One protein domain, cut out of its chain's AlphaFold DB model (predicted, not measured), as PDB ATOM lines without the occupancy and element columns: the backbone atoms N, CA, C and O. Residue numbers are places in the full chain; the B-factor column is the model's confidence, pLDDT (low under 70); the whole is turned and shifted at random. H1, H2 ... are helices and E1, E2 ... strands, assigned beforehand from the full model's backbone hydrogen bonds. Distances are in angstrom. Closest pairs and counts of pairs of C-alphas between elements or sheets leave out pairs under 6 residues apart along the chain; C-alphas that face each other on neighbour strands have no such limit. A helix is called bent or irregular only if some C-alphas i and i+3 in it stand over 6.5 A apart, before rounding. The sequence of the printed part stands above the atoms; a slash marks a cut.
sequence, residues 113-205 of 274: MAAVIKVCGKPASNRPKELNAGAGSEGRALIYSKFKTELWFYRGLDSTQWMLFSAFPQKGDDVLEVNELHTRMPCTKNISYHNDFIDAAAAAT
ATOM      1  N   MET A 113     167.404 133.487 168.597       95.94
ATOM      2  CA  MET A 113     168.416 132.431 168.699       95.94
ATOM      3  C   MET A 113     169.523 132.826 169.677       95.94
ATOM      4  O   MET A 113     169.893 132.041 170.557       95.94
ATOM      5  N   ALA A 114     170.042 134.051 169.559       96.88
ATOM      6  CA  ALA A 114     171.053 134.569 170.475       96.88
ATOM      7  C   ALA A 114     170.527 134.631 171.918       96.88
ATOM      8  O   ALA A 114     171.248 134.279 172.858       96.88
ATOM      9  N   ALA A 115     169.263 135.018 172.100       96.50
ATOM     10  CA  ALA A 115     168.614 135.048 173.405       96.50
ATOM     11  C   ALA A 115     168.489 133.653 174.030       96.50
ATOM     12  O   ALA A 115     168.875 133.462 175.185       96.50
ATOM     13  N   VAL A 116     168.037 132.660 173.258       96.56
ATOM     14  CA  VAL A 116     167.949 131.266 173.712       96.56
ATOM     15  C   VAL A 116     169.329 130.740 174.101       96.56
ATOM     16  O   VAL A 116     169.478 130.173 175.182       96.56
ATOM     17  N   ILE A 117     170.367 130.986 173.298       97.19
ATOM     18  CA  ILE A 117     171.739 130.562 173.630       97.19
ATOM     19  C   ILE A 117     172.241 131.250 174.905       97.19
ATOM     20  O   ILE A 117     172.891 130.614 175.738       97.19
ATOM     21  N   LYS A 118     171.935 132.538 175.090       97.31
ATOM     22  CA  LYS A 118     172.340 133.297 176.278       97.31
ATOM     23  C   LYS A 118     171.677 132.771 177.552       97.31
ATOM     24  O   LYS A 118     172.347 132.669 178.574       97.31
ATOM     25  N   VAL A 119     170.384 132.445 177.499       96.88
ATOM     26  CA  VAL A 119     169.599 132.057 178.685       96.88
ATOM     27  C   VAL A 119     169.680 130.553 178.968       96.88
ATOM     28  O   VAL A 119     169.824 130.147 180.119       96.88
ATOM     29  N   CYS A 120     169.626 129.711 177.937       97.25
ATOM     30  CA  CYS A 120     169.651 128.249 178.063       97.25
ATOM     31  C   CYS A 120     171.056 127.637 177.944       97.25
ATOM     32  O   CYS A 120     171.235 126.448 178.225       97.25
ATOM     33  N   GLY A 121     172.054 128.428 177.547       97.81
ATOM     34  CA  GLY A 121     173.431 127.992 177.343       97.81
ATOM     35  C   GLY A 121     173.715 127.483 175.927       97.81
ATOM     36  O   GLY A 121     172.870 127.518 175.026       97.81
ATOM     37  N   LYS A 122     174.948 126.999 175.727       98.06
ATOM     38  CA  LYS A 122     175.409 126.488 174.428       98.06
ATOM     39  C   LYS A 122     174.673 125.186 174.062       98.06
ATOM     40  O   LYS A 122     174.628 124.276 174.893       98.06
ATOM     41  N   PRO A 123     174.127 125.069 172.837       97.88
ATOM     42  CA  PRO A 123     173.517 123.831 172.366       97.88
ATOM     43  C   PRO A 123     174.583 122.750 172.156       97.88
ATOM     44  O   PRO A 123     175.762 123.046 171.959       97.88
ATOM     45  N   ALA A 124     174.161 121.485 172.157       97.88
ATOM     46  CA  ALA A 124     175.045 120.352 171.888       97.88
ATOM     47  C   ALA A 124     175.482 120.304 170.416       97.88
ATOM     48  O   ALA A 124     176.578 119.850 170.100       97.88
ATOM     49  N   SER A 125     174.623 120.771 169.509       97.19
ATOM     50  CA  SER A 125     174.914 120.866 168.082       97.19
ATOM     51  C   SER A 125     174.170 122.056 167.485       97.19
ATOM     52  O   SER A 125     173.016 122.302 167.829       97.19
ATOM     53  N   ASN A 126     174.821 122.752 166.556       96.69
ATOM     54  CA  ASN A 126     174.222 123.785 165.714       96.69
ATOM     55  C   ASN A 126     174.402 123.344 164.260       96.69
ATOM     56  O   ASN A 126     175.539 123.240 163.798       96.69
ATOM     57  N   ARG A 127     173.308 122.987 163.579       94.75
ATOM     58  CA  ARG A 127     173.353 122.475 162.202       94.75
ATOM     59  C   ARG A 127     172.594 123.416 161.272       94.75
ATOM     60  O   ARG A 127     171.495 123.833 161.638       94.75
ATOM     61  N   PRO A 128     173.124 123.717 160.076       93.00
ATOM     62  CA  PRO A 128     172.308 124.331 159.043       93.00
ATOM     63  C   PRO A 128     171.156 123.381 158.698       93.00
ATOM     64  O   PRO A 128     171.338 122.162 158.647       93.00
ATOM     65  N   LYS A 129     169.963 123.941 158.507       87.56
ATOM     66  CA  LYS A 129     168.776 123.208 158.077       87.56
ATOM     67  C   LYS A 129     168.272 123.856 156.802       87.56
ATOM     68  O   LYS A 129     168.007 125.054 156.781       87.56
ATOM     69  N   GLU A 130     168.139 123.062 155.750       79.31
ATOM     70  CA  GLU A 130     167.445 123.499 154.544       79.31
ATOM     71  C   GLU A 130     165.959 123.616 154.881       79.31
ATOM     72  O   GLU A 130     165.225 122.627 154.937       79.31
ATOM     73  N   LEU A 131     165.533 124.835 155.199       73.44
ATOM     74  CA  LEU A 131     164.125 125.178 155.228       73.44
ATOM     75  C   LEU A 131     163.695 125.345 153.775       73.44
ATOM     76  O   LEU A 131     164.228 126.192 153.064       73.44
ATOM     77  N   ASN A 132     162.697 124.583 153.340       69.25
ATOM     78  CA  ASN A 132     162.053 124.777 152.038       69.25
ATOM     79  C   ASN A 132     161.197 126.069 152.007       69.25
ATOM     80  O   ASN A 132     160.181 126.115 151.324       69.25
ATOM     81  N   ALA A 133     161.562 127.096 152.781       61.59
ATOM     82  CA  ALA A 133     160.782 128.312 153.007       61.59
ATOM     83  C   ALA A 133     160.976 129.385 151.914       61.59
ATOM     84  O   ALA A 133     160.472 130.494 152.046       61.59
ATOM     85  N   GLY A 134     161.666 129.051 150.819       65.62
ATOM     86  CA  GLY A 134     161.860 129.923 149.661       65.62
ATOM     87  C   GLY A 134     163.329 130.109 149.288       65.62
ATOM     88  O   GLY A 134     164.241 129.783 150.050       65.62
ATOM     89  N   ALA A 135     163.567 130.624 148.080       64.88
ATOM     90  CA  ALA A 135     164.908 130.943 147.612       64.88
ATOM     91  C   ALA A 135     165.514 132.042 148.501       64.88
ATOM     92  O   ALA A 135     165.020 133.164 148.512       64.88
ATOM     93  N   GLY A 136     166.566 131.705 149.252       77.00
ATOM     94  CA  GLY A 136     167.363 132.659 150.028       77.00
ATOM     95  C   GLY A 136     167.112 132.700 151.539       77.00
ATOM     96  O   GLY A 136     167.868 133.357 152.248       77.00
ATOM     97  N   SER A 137     166.110 131.992 152.065       84.75
ATOM     98  CA  SER A 137     165.963 131.861 153.520       84.75
ATOM     99  C   SER A 137     167.005 130.895 154.088       84.75
ATOM    100  O   SER A 137     167.172 129.791 153.568       84.75
ATOM    101  N   GLU A 138     167.662 131.268 155.185       91.94
ATOM    102  CA  GLU A 138     168.556 130.365 155.911       91.94
ATOM    103  C   GLU A 138     167.834 129.741 157.108       91.94
ATOM    104  O   GLU A 138     167.157 130.429 157.873       91.94
ATOM    105  N   GLY A 139     168.011 128.433 157.300       94.50
ATOM    106  CA  GLY A 139     167.526 127.709 158.471       94.50
ATOM    107  C   GLY A 139     168.659 127.175 159.334       94.50
ATOM    108  O   GLY A 139     169.710 126.759 158.837       94.50
ATOM    109  N   ARG A 140     168.450 127.151 160.650       96.12
ATOM    110  CA  ARG A 140     169.366 126.537 161.619       96.12
ATOM    111  C   ARG A 140     168.599 125.748 162.662       96.12
ATOM    112  O   ARG A 140     167.576 126.196 163.159       96.12
ATOM    113  N   ALA A 141     169.132 124.591 163.029       96.56
ATOM    114  CA  ALA A 141     168.620 123.782 164.122       96.56
ATOM    115  C   ALA A 141     169.610 123.778 165.290       96.56
ATOM    116  O   ALA A 141     170.776 123.391 165.137       96.56
ATOM    117  N   LEU A 142     169.130 124.180 166.467       97.69
ATOM    118  CA  LEU A 142     169.850 124.074 167.730       97.69
ATOM    119  C   LEU A 142     169.365 122.844 168.495       97.69
ATOM    120  O   LEU A 142     168.210 122.772 168.911       97.69
ATOM    121  N   ILE A 143     170.258 121.882 168.715       97.50
ATOM    122  CA  ILE A 143     169.935 120.644 169.430       97.50
ATOM    123  C   ILE A 143     170.402 120.768 170.878       97.50
ATOM    124  O   ILE A 143     171.603 120.847 171.151       97.50
ATOM    125  N   TYR A 144     169.462 120.720 171.817       98.00
ATOM    126  CA  TYR A 144     169.735 120.731 173.249       98.00
ATOM    127  C   TYR A 144     169.541 119.334 173.843       98.00
ATOM    128  O   TYR A 144     168.490 118.998 174.388       98.00
ATOM    129  N   SER A 145     170.589 118.506 173.801       97.31
ATOM    130  CA  SER A 145     170.521 117.125 174.307       97.31
ATOM    131  C   SER A 145     170.179 117.030 175.800       97.31
ATOM    132  O   SER A 145     169.531 116.071 176.207       97.31
ATOM    133  N   LYS A 146     170.530 118.050 176.604       97.62
ATOM    134  CA  LYS A 146     170.136 118.147 178.024       97.62
ATOM    135  C   LYS A 146     168.614 118.141 178.206       97.62
ATOM    136  O   LYS A 146     168.121 117.561 179.166       97.62
ATOM    137  N   PHE A 147     167.893 118.770 177.282       97.75
ATOM    138  CA  PHE A 147     166.440 118.932 177.339       97.75
ATOM    139  C   PHE A 147     165.695 117.986 176.386       97.75
ATOM    140  O   PHE A 147     164.470 117.931 176.412       97.75
ATOM    141  N   LYS A 148     166.422 117.201 175.573       97.56
ATOM    142  CA  LYS A 148     165.869 116.332 174.519       97.56
ATOM    143  C   LYS A 148     164.971 117.106 173.545       97.56
ATOM    144  O   LYS A 148     163.923 116.605 173.132       97.56
ATOM    145  N   THR A 149     165.396 118.309 173.173       97.69
ATOM    146  CA  THR A 149     164.676 119.214 172.268       97.69
ATOM    147  C   THR A 149     165.575 119.685 171.123       97.69
ATOM    148  O   THR A 149     166.796 119.803 171.266       97.69
ATOM    149  N   GLU A 150     164.960 119.948 169.975       97.44
ATOM    150  CA  GLU A 150     165.552 120.561 168.789       97.44
ATOM    151  C   GLU A 150     164.739 121.813 168.443       97.44
ATOM    152  O   GLU A 150     163.539 121.736 168.202       97.44
ATOM    153  N   LEU A 151     165.386 122.976 168.449       97.00
ATOM    154  CA  LEU A 151     164.764 124.263 168.145       97.00
ATOM    155  C   LEU A 151     165.168 124.698 166.743       97.00
ATOM    156  O   LEU A 151     166.361 124.736 166.432       97.00
ATOM    157  N   TRP A 152     164.191 125.005 165.901       95.81
ATOM    158  CA  TRP A 152     164.417 125.423 164.524       95.81
ATOM    159  C   TRP A 152     164.252 126.923 164.431       95.81
ATOM    160  O   TRP A 152     163.207 127.461 164.778       95.81
ATOM    161  N   PHE A 153     165.282 127.576 163.921       95.56
ATOM    162  CA  PHE A 153     165.305 128.998 163.669       95.56
ATOM    163  C   PHE A 153     165.392 129.248 162.174       95.56
ATOM    164  O   PHE A 153     166.035 128.492 161.438       95.56
ATOM    165  N   TYR A 154     164.778 130.335 161.742       94.06
ATOM    166  CA  TYR A 154     164.858 130.813 160.377       94.06
ATOM    167  C   TYR A 154     165.321 132.264 160.355       94.06
ATOM    168  O   TYR A 154     165.150 133.012 161.322       94.06
ATOM    169  N   ARG A 155     165.923 132.645 159.236       93.00
ATOM    170  CA  ARG A 155     166.349 134.006 158.948       93.00
ATOM    171  C   ARG A 155     165.973 134.340 157.509       93.00
ATOM    172  O   ARG A 155     166.329 133.604 156.588       93.00
ATOM    173  N   GLY A 156     165.229 135.431 157.330       88.75
ATOM    174  CA  GLY A 156     164.910 135.961 156.002       88.75
ATOM    175  C   GLY A 156     166.149 136.530 155.304       88.75
ATOM    176  O   GLY A 156     167.119 136.873 155.974       88.75
ATOM    177  N   LEU A 157     166.095 136.660 153.974       86.50
ATOM    178  CA  LEU A 157     167.175 137.208 153.133       86.50
ATOM    179  C   LEU A 157     167.752 138.523 153.671       86.50
ATOM    180  O   LEU A 157     168.965 138.671 153.793       86.50
ATOM    181  N   ASP A 158     166.861 139.444 154.038       87.44
ATOM    182  CA  ASP A 158     167.225 140.809 154.426       87.44
ATOM    183  C   ASP A 158     167.334 140.999 155.945       87.44
ATOM    184  O   ASP A 158     167.626 142.097 156.420       87.44
ATOM    185  N   SER A 159     167.086 139.948 156.735       87.88
ATOM    186  CA  SER A 159     167.174 140.034 158.191       87.88
ATOM    187  C   SER A 159     168.483 139.444 158.686       87.88
ATOM    188  O   SER A 159     168.890 138.355 158.299       87.88
ATOM    189  N   THR A 160     169.145 140.143 159.602       91.44
ATOM    190  CA  THR A 160     170.313 139.610 160.316       91.44
ATOM    191  C   THR A 160     169.920 138.760 161.519       91.44
ATOM    192  O   THR A 160     170.773 138.071 162.081       91.44
ATOM    193  N   GLN A 161     168.645 138.782 161.898       94.69
ATOM    194  CA  GLN A 161     168.149 138.234 163.149       94.69
ATOM    195  C   GLN A 161     167.427 136.908 162.932       94.69
ATOM    196  O   GLN A 161     166.679 136.734 161.969       94.69
ATOM    197  N   TRP A 162     167.655 135.973 163.850       94.56
ATOM    198  CA  TRP A 162     167.028 134.660 163.828       94.56
ATOM    199  C   TRP A 162     165.724 134.666 164.616       94.56
ATOM    200  O   TRP A 162     165.687 135.134 165.753       94.56
ATOM    201  N   MET A 163     164.686 134.077 164.033       93.38
ATOM    202  CA  MET A 163     163.390 133.865 164.674       93.38
ATOM    203  C   MET A 163     163.146 132.378 164.878       93.38
ATOM    204  O   MET A 163     163.488 131.566 164.014       93.38
ATOM    205  N   LEU A 164     162.567 132.010 166.017       93.50
ATOM    206  CA  LEU A 164     162.137 130.651 166.298       93.50
ATOM    207  C   LEU A 164     160.959 130.319 165.378       93.50
ATOM    208  O   LEU A 164     159.915 130.963 165.405       93.50
ATOM    209  N   PHE A 165     161.145 129.299 164.549       92.38
ATOM    210  CA  PHE A 165     160.111 128.772 163.669       92.38
ATOM    211  C   PHE A 165     159.263 127.723 164.388       92.38
ATOM    212  O   PHE A 165     158.039 127.754 164.345       92.38
ATOM    213  N   SER A 166     159.928 126.750 165.018       94.06
ATOM    214  CA  SER A 166     159.271 125.597 165.625       94.06
ATOM    215  C   SER A 166     160.203 124.878 166.603       94.06
ATOM    216  O   SER A 166     161.427 125.045 166.562       94.06
ATOM    217  N   ALA A 167     159.628 124.068 167.486       96.06
ATOM    218  CA  ALA A 167     160.344 123.241 168.443       96.06
ATOM    219  C   ALA A 167     159.924 121.780 168.270       96.06
ATOM    220  O   ALA A 167     158.749 121.494 168.085       96.06
ATOM    221  N   PHE A 168     160.875 120.856 168.367       96.19
ATOM    222  CA  PHE A 168     160.655 119.420 168.191       96.19
ATOM    223  C   PHE A 168     161.318 118.632 169.325       96.19
ATOM    224  O   PHE A 168     162.327 119.075 169.893       96.19
ATOM    225  N   PRO A 169     160.814 117.445 169.685       96.94
ATOM    226  CA  PRO A 169     161.564 116.519 170.511       96.94
ATOM    227  C   PRO A 169     162.769 115.990 169.717       96.94
ATOM    228  O   PRO A 169     162.688 115.739 168.524       96.94
ATOM    229  N   GLN A 170     163.898 115.735 170.381       93.56
ATOM    230  CA  GLN A 170     165.123 115.259 169.708       93.56
ATOM    231  C   GLN A 170     164.939 113.912 168.970       93.56
ATOM    232  O   GLN A 170     165.741 113.548 168.115       93.56
ATOM    233  N   LYS A 171     163.922 113.132 169.356       92.12
ATOM    234  CA  LYS A 171     163.572 111.833 168.768       92.12
ATOM    235  C   LYS A 171     162.072 111.768 168.468       92.12
ATOM    236  O   LYS A 171     161.377 110.923 169.026       92.12
ATOM    237  N   GLY A 172     161.578 112.686 167.652       89.69
ATOM    238  CA  GLY A 172     160.208 112.654 167.152       89.69
ATOM    239  C   GLY A 172     159.981 113.751 166.125       89.69
ATOM    240  O   GLY A 172     160.753 114.705 166.058       89.69
ATOM    241  N   ASP A 173     158.926 113.583 165.340       89.31
ATOM    242  CA  ASP A 173     158.565 114.513 164.269       89.31
ATOM    243  C   ASP A 173     157.438 115.471 164.687       89.31
ATOM    244  O   ASP A 173     157.077 116.377 163.936       89.31
ATOM    245  N   ASP A 174     156.902 115.288 165.897       92.75
ATOM    246  CA  ASP A 174     155.810 116.090 166.435       92.75
ATOM    247  C   ASP A 174     156.309 117.469 166.874       92.75
ATOM    248  O   ASP A 174     157.361 117.604 167.506       92.75
ATOM    249  N   VAL A 175     155.542 118.508 166.556       94.12
ATOM    250  CA  VAL A 175     155.825 119.870 167.019       94.12
ATOM    251  C   VAL A 175     155.534 119.948 168.520       94.12
ATOM    252  O   VAL A 175     154.463 119.558 168.975       94.12
ATOM    253  N   LEU A 176     156.486 120.461 169.295       94.25
ATOM    254  CA  LEU A 176     156.303 120.775 170.709       94.25
ATOM    255  C   LEU A 176     155.499 122.064 170.846       94.25
ATOM    256  O   LEU A 176     155.938 123.127 170.401       94.25
ATOM    257  N   GLU A 177     154.374 121.987 171.549       92.69
ATOM    258  CA  GLU A 177     153.651 123.176 171.990       92.69
ATOM    259  C   GLU A 177     154.511 124.036 172.927       92.69
ATOM    260  O   GLU A 177     155.359 123.532 173.671       92.69
ATOM    261  N   VAL A 178     154.240 125.344 172.969       91.25
ATOM    262  CA  VAL A 178     154.976 126.304 173.812       91.25
ATOM    263  C   VAL A 178     154.972 125.892 175.291       91.25
ATOM    264  O   VAL A 178     155.997 125.979 175.970       91.25
ATOM    265  N   ASN A 179     153.845 125.384 175.800       92.56
ATOM    266  CA  ASN A 179     153.737 124.922 177.188       92.56
ATOM    267  C   ASN A 179     154.615 123.698 177.468       92.56
ATOM    268  O   ASN A 179     155.278 123.626 178.511       92.56
ATOM    269  N   GLU A 180     154.664 122.743 176.538       95.75
ATOM    270  CA  GLU A 180     155.534 121.577 176.672       95.75
ATOM    271  C   GLU A 180     157.007 121.980 176.545       95.75
ATOM    272  O   GLU A 180     157.847 121.535 177.334       95.75
ATOM    273  N   LEU A 181     157.319 122.896 175.624       95.94
ATOM    274  CA  LEU A 181     158.647 123.477 175.486       95.94
ATOM    275  C   LEU A 181     159.100 124.135 176.794       95.94
ATOM    276  O   LEU A 181     160.196 123.842 177.256       95.94
ATOM    277  N   HIS A 182     158.265 124.954 177.437       95.94
ATOM    278  CA  HIS A 182     158.580 125.577 178.730       95.94
ATOM    279  C   HIS A 182     158.751 124.558 179.859       95.94
ATOM    280  O   HIS A 182     159.558 124.764 180.765       95.94
ATOM    281  N   THR A 183     158.024 123.443 179.798       97.31
ATOM    282  CA  THR A 183     158.156 122.351 180.768       97.31
ATOM    283  C   THR A 183     159.495 121.626 180.603       97.31
ATOM    284  O   THR A 183     160.174 121.341 181.590       97.31
ATOM    285  N   ARG A 184     159.914 121.361 179.358       96.75
ATOM    286  CA  ARG A 184     161.184 120.678 179.046       96.75
ATOM    287  C   ARG A 184     162.401 121.599 179.138       96.75
ATOM    288  O   ARG A 184     163.474 121.154 179.540       96.75
ATOM    289  N   MET A 185     162.239 122.870 178.784       97.69
ATOM    290  CA  MET A 185     163.264 123.915 178.776       97.69
ATOM    291  C   MET A 185     162.832 125.112 179.640       97.69
ATOM    292  O   MET A 185     162.557 126.179 179.108       97.69
ATOM    293  N   PRO A 186     162.842 125.022 180.983       97.38
ATOM    294  CA  PRO A 186     162.373 126.120 181.843       97.38
ATOM    295  C   PRO A 186     163.079 127.468 181.620       97.38
ATOM    296  O   PRO A 186     162.516 128.524 181.898       97.38
ATOM    297  N   CYS A 187     164.306 127.442 181.093       97.19
ATOM    298  CA  CYS A 187     165.080 128.626 180.726       97.19
ATOM    299  C   CYS A 187     164.416 129.479 179.631       97.19
ATOM    300  O   CYS A 187     164.677 130.675 179.560       97.19
ATOM    301  N   THR A 188     163.539 128.915 178.799       95.88
ATOM    302  CA  THR A 188     162.889 129.656 177.712       95.88
ATOM    303  C   THR A 188     161.672 130.463 178.149       95.88
ATOM    304  O   THR A 188     161.195 131.285 177.376       95.88
ATOM    305  N   LYS A 189     161.187 130.289 179.385       94.94
ATOM    306  CA  LYS A 189     159.927 130.878 179.870       94.94
ATOM    307  C   LYS A 189     159.880 132.413 179.821       94.94
ATOM    308  O   LYS A 189     158.802 132.987 179.744       94.94
ATOM    309  N   ASN A 190     161.042 133.067 179.878       89.81
ATOM    310  CA  ASN A 190     161.167 134.531 179.857       89.81
ATOM    311  C   ASN A 190     161.532 135.087 178.472       89.81
ATOM    312  O   ASN A 190     161.800 136.281 178.345       89.81
ATOM    313  N   ILE A 191     161.611 134.233 177.452       89.88
ATOM    314  CA  ILE A 191     161.897 134.650 176.083       89.88
ATOM    315  C   ILE A 191     160.552 134.933 175.423       89.88
ATOM    316  O   ILE A 191     159.706 134.050 175.318       89.88
ATOM    317  N   SER A 192     160.338 136.187 175.031       83.19
ATOM    318  CA  SER A 192     159.163 136.558 174.249       83.19
ATOM    319  C   SER A 192     159.382 136.080 172.823       83.19
ATOM    320  O   SER A 192     160.205 136.651 172.112       83.19
ATOM    321  N   TYR A 193     158.666 135.035 172.430       80.38
ATOM    322  CA  TYR A 193     158.605 134.594 171.044       80.38
ATOM    323  C   TYR A 193     157.548 135.402 170.305       80.38
ATOM    324  O   TYR A 193     156.492 135.714 170.868       80.38
ATOM    325  N   HIS A 194     157.794 135.708 169.035       70.38
ATOM    326  CA  HIS A 194     156.706 136.081 168.137       70.38
ATOM    327  C   HIS A 194     155.816 134.843 167.895       70.38
ATOM    328  O   HIS A 194     156.011 134.080 166.954       70.38
ATOM    329  N   ASN A 195     154.851 134.617 168.794       57.31
ATOM    330  CA  ASN A 195     154.005 133.414 168.853       57.31
ATOM    331  C   ASN A 195     153.040 133.231 167.667       57.31
ATOM    332  O   ASN A 195     152.353 132.213 167.609       57.31
ATOM    333  N   ASP A 196     153.007 134.155 166.704       54.03
ATOM    334  CA  ASP A 196     152.024 134.141 165.615       54.03
ATOM    335  C   ASP A 196     152.091 132.858 164.752       54.03
ATOM    336  O   ASP A 196     151.090 132.480 164.148       54.03
ATOM    337  N   PHE A 197     153.229 132.147 164.733       53.66
ATOM    338  CA  PHE A 197     153.413 130.909 163.957       53.66
ATOM    339  C   PHE A 197     153.293 129.610 164.768       53.66
ATOM    340  O   PHE A 197     152.811 128.607 164.239       53.66
ATOM    341  N   ILE A 198     153.705 129.601 166.041       52.84
ATOM    342  CA  ILE A 198     153.710 128.366 166.846       52.84
ATOM    343  C   ILE A 198     152.277 127.969 167.222       52.84
ATOM    344  O   ILE A 198     151.912 126.797 167.116       52.84
ATOM    345  N   ASP A 199     151.438 128.948 167.566       49.41
ATOM    346  CA  ASP A 199     150.035 128.697 167.903       49.41
ATOM    347  C   ASP A 199     149.219 128.267 166.670       49.41
ATOM    348  O   ASP A 199     148.284 127.478 166.795       49.41
ATOM    349  N   ALA A 200     149.591 128.721 165.466       50.06
ATOM    350  CA  ALA A 200     148.946 128.317 164.215       50.06
ATOM    351  C   ALA A 200     149.246 126.851 163.850       50.06
ATOM    352  O   ALA A 200     148.340 126.122 163.440       50.06
ATOM    353  N   ALA A 201     150.486 126.395 164.063       49.75
ATOM    354  CA  ALA A 201     150.878 125.006 163.829       49.75
ATOM    355  C   ALA A 201     150.196 124.028 164.805       49.75
ATOM    356  O   ALA A 201     149.769 122.954 164.387       49.75
ATOM    357  N   ALA A 202     150.038 124.417 166.078       49.12
ATOM    358  CA  ALA A 202     149.317 123.625 167.080       49.12
ATOM    359  C   ALA A 202     147.786 123.670 166.883       49.12
ATOM    360  O   ALA A 202     147.090 122.670 167.058       49.12
ATOM    361  N   ALA A 203     147.233 124.809 166.452       52.72
ATOM    362  CA  ALA A 203     145.802 124.931 166.172       52.72
ATOM    363  C   ALA A 203     145.357 124.144 164.926       52.72
ATOM    364  O   ALA A 203     144.199 123.722 164.862       52.72
ATOM    365  N   ALA A 204     146.253 123.920 163.957       50.03
ATOM    366  CA  ALA A 204     145.973 123.134 162.755       50.03
ATOM    367  C   ALA A 204     145.761 121.635 163.044       50.03
ATOM    368  O   ALA A 204     145.114 120.946 162.257       50.03
ATOM    369  N   THR A 205     146.245 121.129 164.185       48.78
ATOM    370  CA  THR A 205     146.077 119.721 164.570       48.78
ATOM    371  C   THR A 205     144.805 119.427 165.367       48.78
ATOM    372  O   THR A 205     144.436 118.259 165.452       48.78
TER     373      THR A 205
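This is residues 113 to 205 of the 274 residues of an uncharacterized protein of Edaphobacter modestus (UniProt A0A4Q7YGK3). One strongly twisted sheet of four antiparallel strands, a meander E1 E2 E3 E4, forms a wall; H1 and H2 pack on one and the same face of it, and H3 joins these two helices without being on the sheet. H4, beyond the edge strand E4, only grazes the sheet. The printed part has 93 residues, with four named helices and four named strands in the order H1 E1 E2 E3 E4 H2 H3 H4; the class is mixed, helices and strands. It is compact and rounded, with a radius of gyration of the C-alphas of 12.6 A and spans of 34 by 31 by 25 A.

Start at the inner strands E2, residues 138 to 144, and E3, residues 149 to 155, an antiparallel hairpin at 159 degrees; N 142 and O 151 are 2.8 A apart, within hydrogen-bond range. Beside E2 look for the edge strand E1, residues 125 to 129, its hairpin partner, where N 141 and O 127 are 2.8 A apart. Beside E3 is the other edge strand, E4, residues 163 to 169, again in a hairpin, with N 150 and O 168 at 2.8 A. H1, residues 113 to 120, is on the sheet at a height of 8.6 A, over none of the strands, but only just, with 2 of its C-alphas falling on E4; its closest C-alpha pair with E4 is Met 113 and Met 163, 6.6 A apart. H2, residues 178 to 184, is on the same face; the closest C-alphas of H2 and E4 are those of Leu 181 and Ala 167, 7.2 A apart. On the local plane H2 runs slantwise to E4 at 55 degrees. H3, residues 186 to 190, touches H1, the closest C-alphas being those of Cys 187 and Cys 120, 5.3 A apart. H2 and H3 touch only at the corner, and only just, with 3 pairs of C-alphas within 8 A, the closest those of His 182 and Lys 189 at 5.6 A. H4, residues 198 to 203, is close to H2 but not clearly touching it: the C-alphas of Val 178 and Ile 198 are 7.4 A apart. Every O i to N i+4 pair is within hydrogen-bond range in H1, H2 and H4; H3 has 0 of 1, and 1 of 2 O i to N i+3 pairs.

Find C-alpha 138 at (168.556, 130.365, 155.911), where E2 begins its 19.9 A; E3 measures 20.0 A, E4 18.4 A and E1 12.0 A. H1 begins at C-alpha 113, (168.416, 132.431, 168.699), and runs 10.3 A; H2 runs 9.9 A. H3, 8.7 A, is irregular: C-alphas 187 and 190 are 7.1 A apart. H4, 8.6 A, ends at C-alpha 203, (145.802, 124.931, 166.172).

The two C-alphas farthest apart are those of Ala 135 and Thr 183, 34.9 A. The printed part has no cut and no long link. In the B-factor column the mean pLDDT of the printed part is 87.2; residues 132 to 135 and 195 to 205 are under 70.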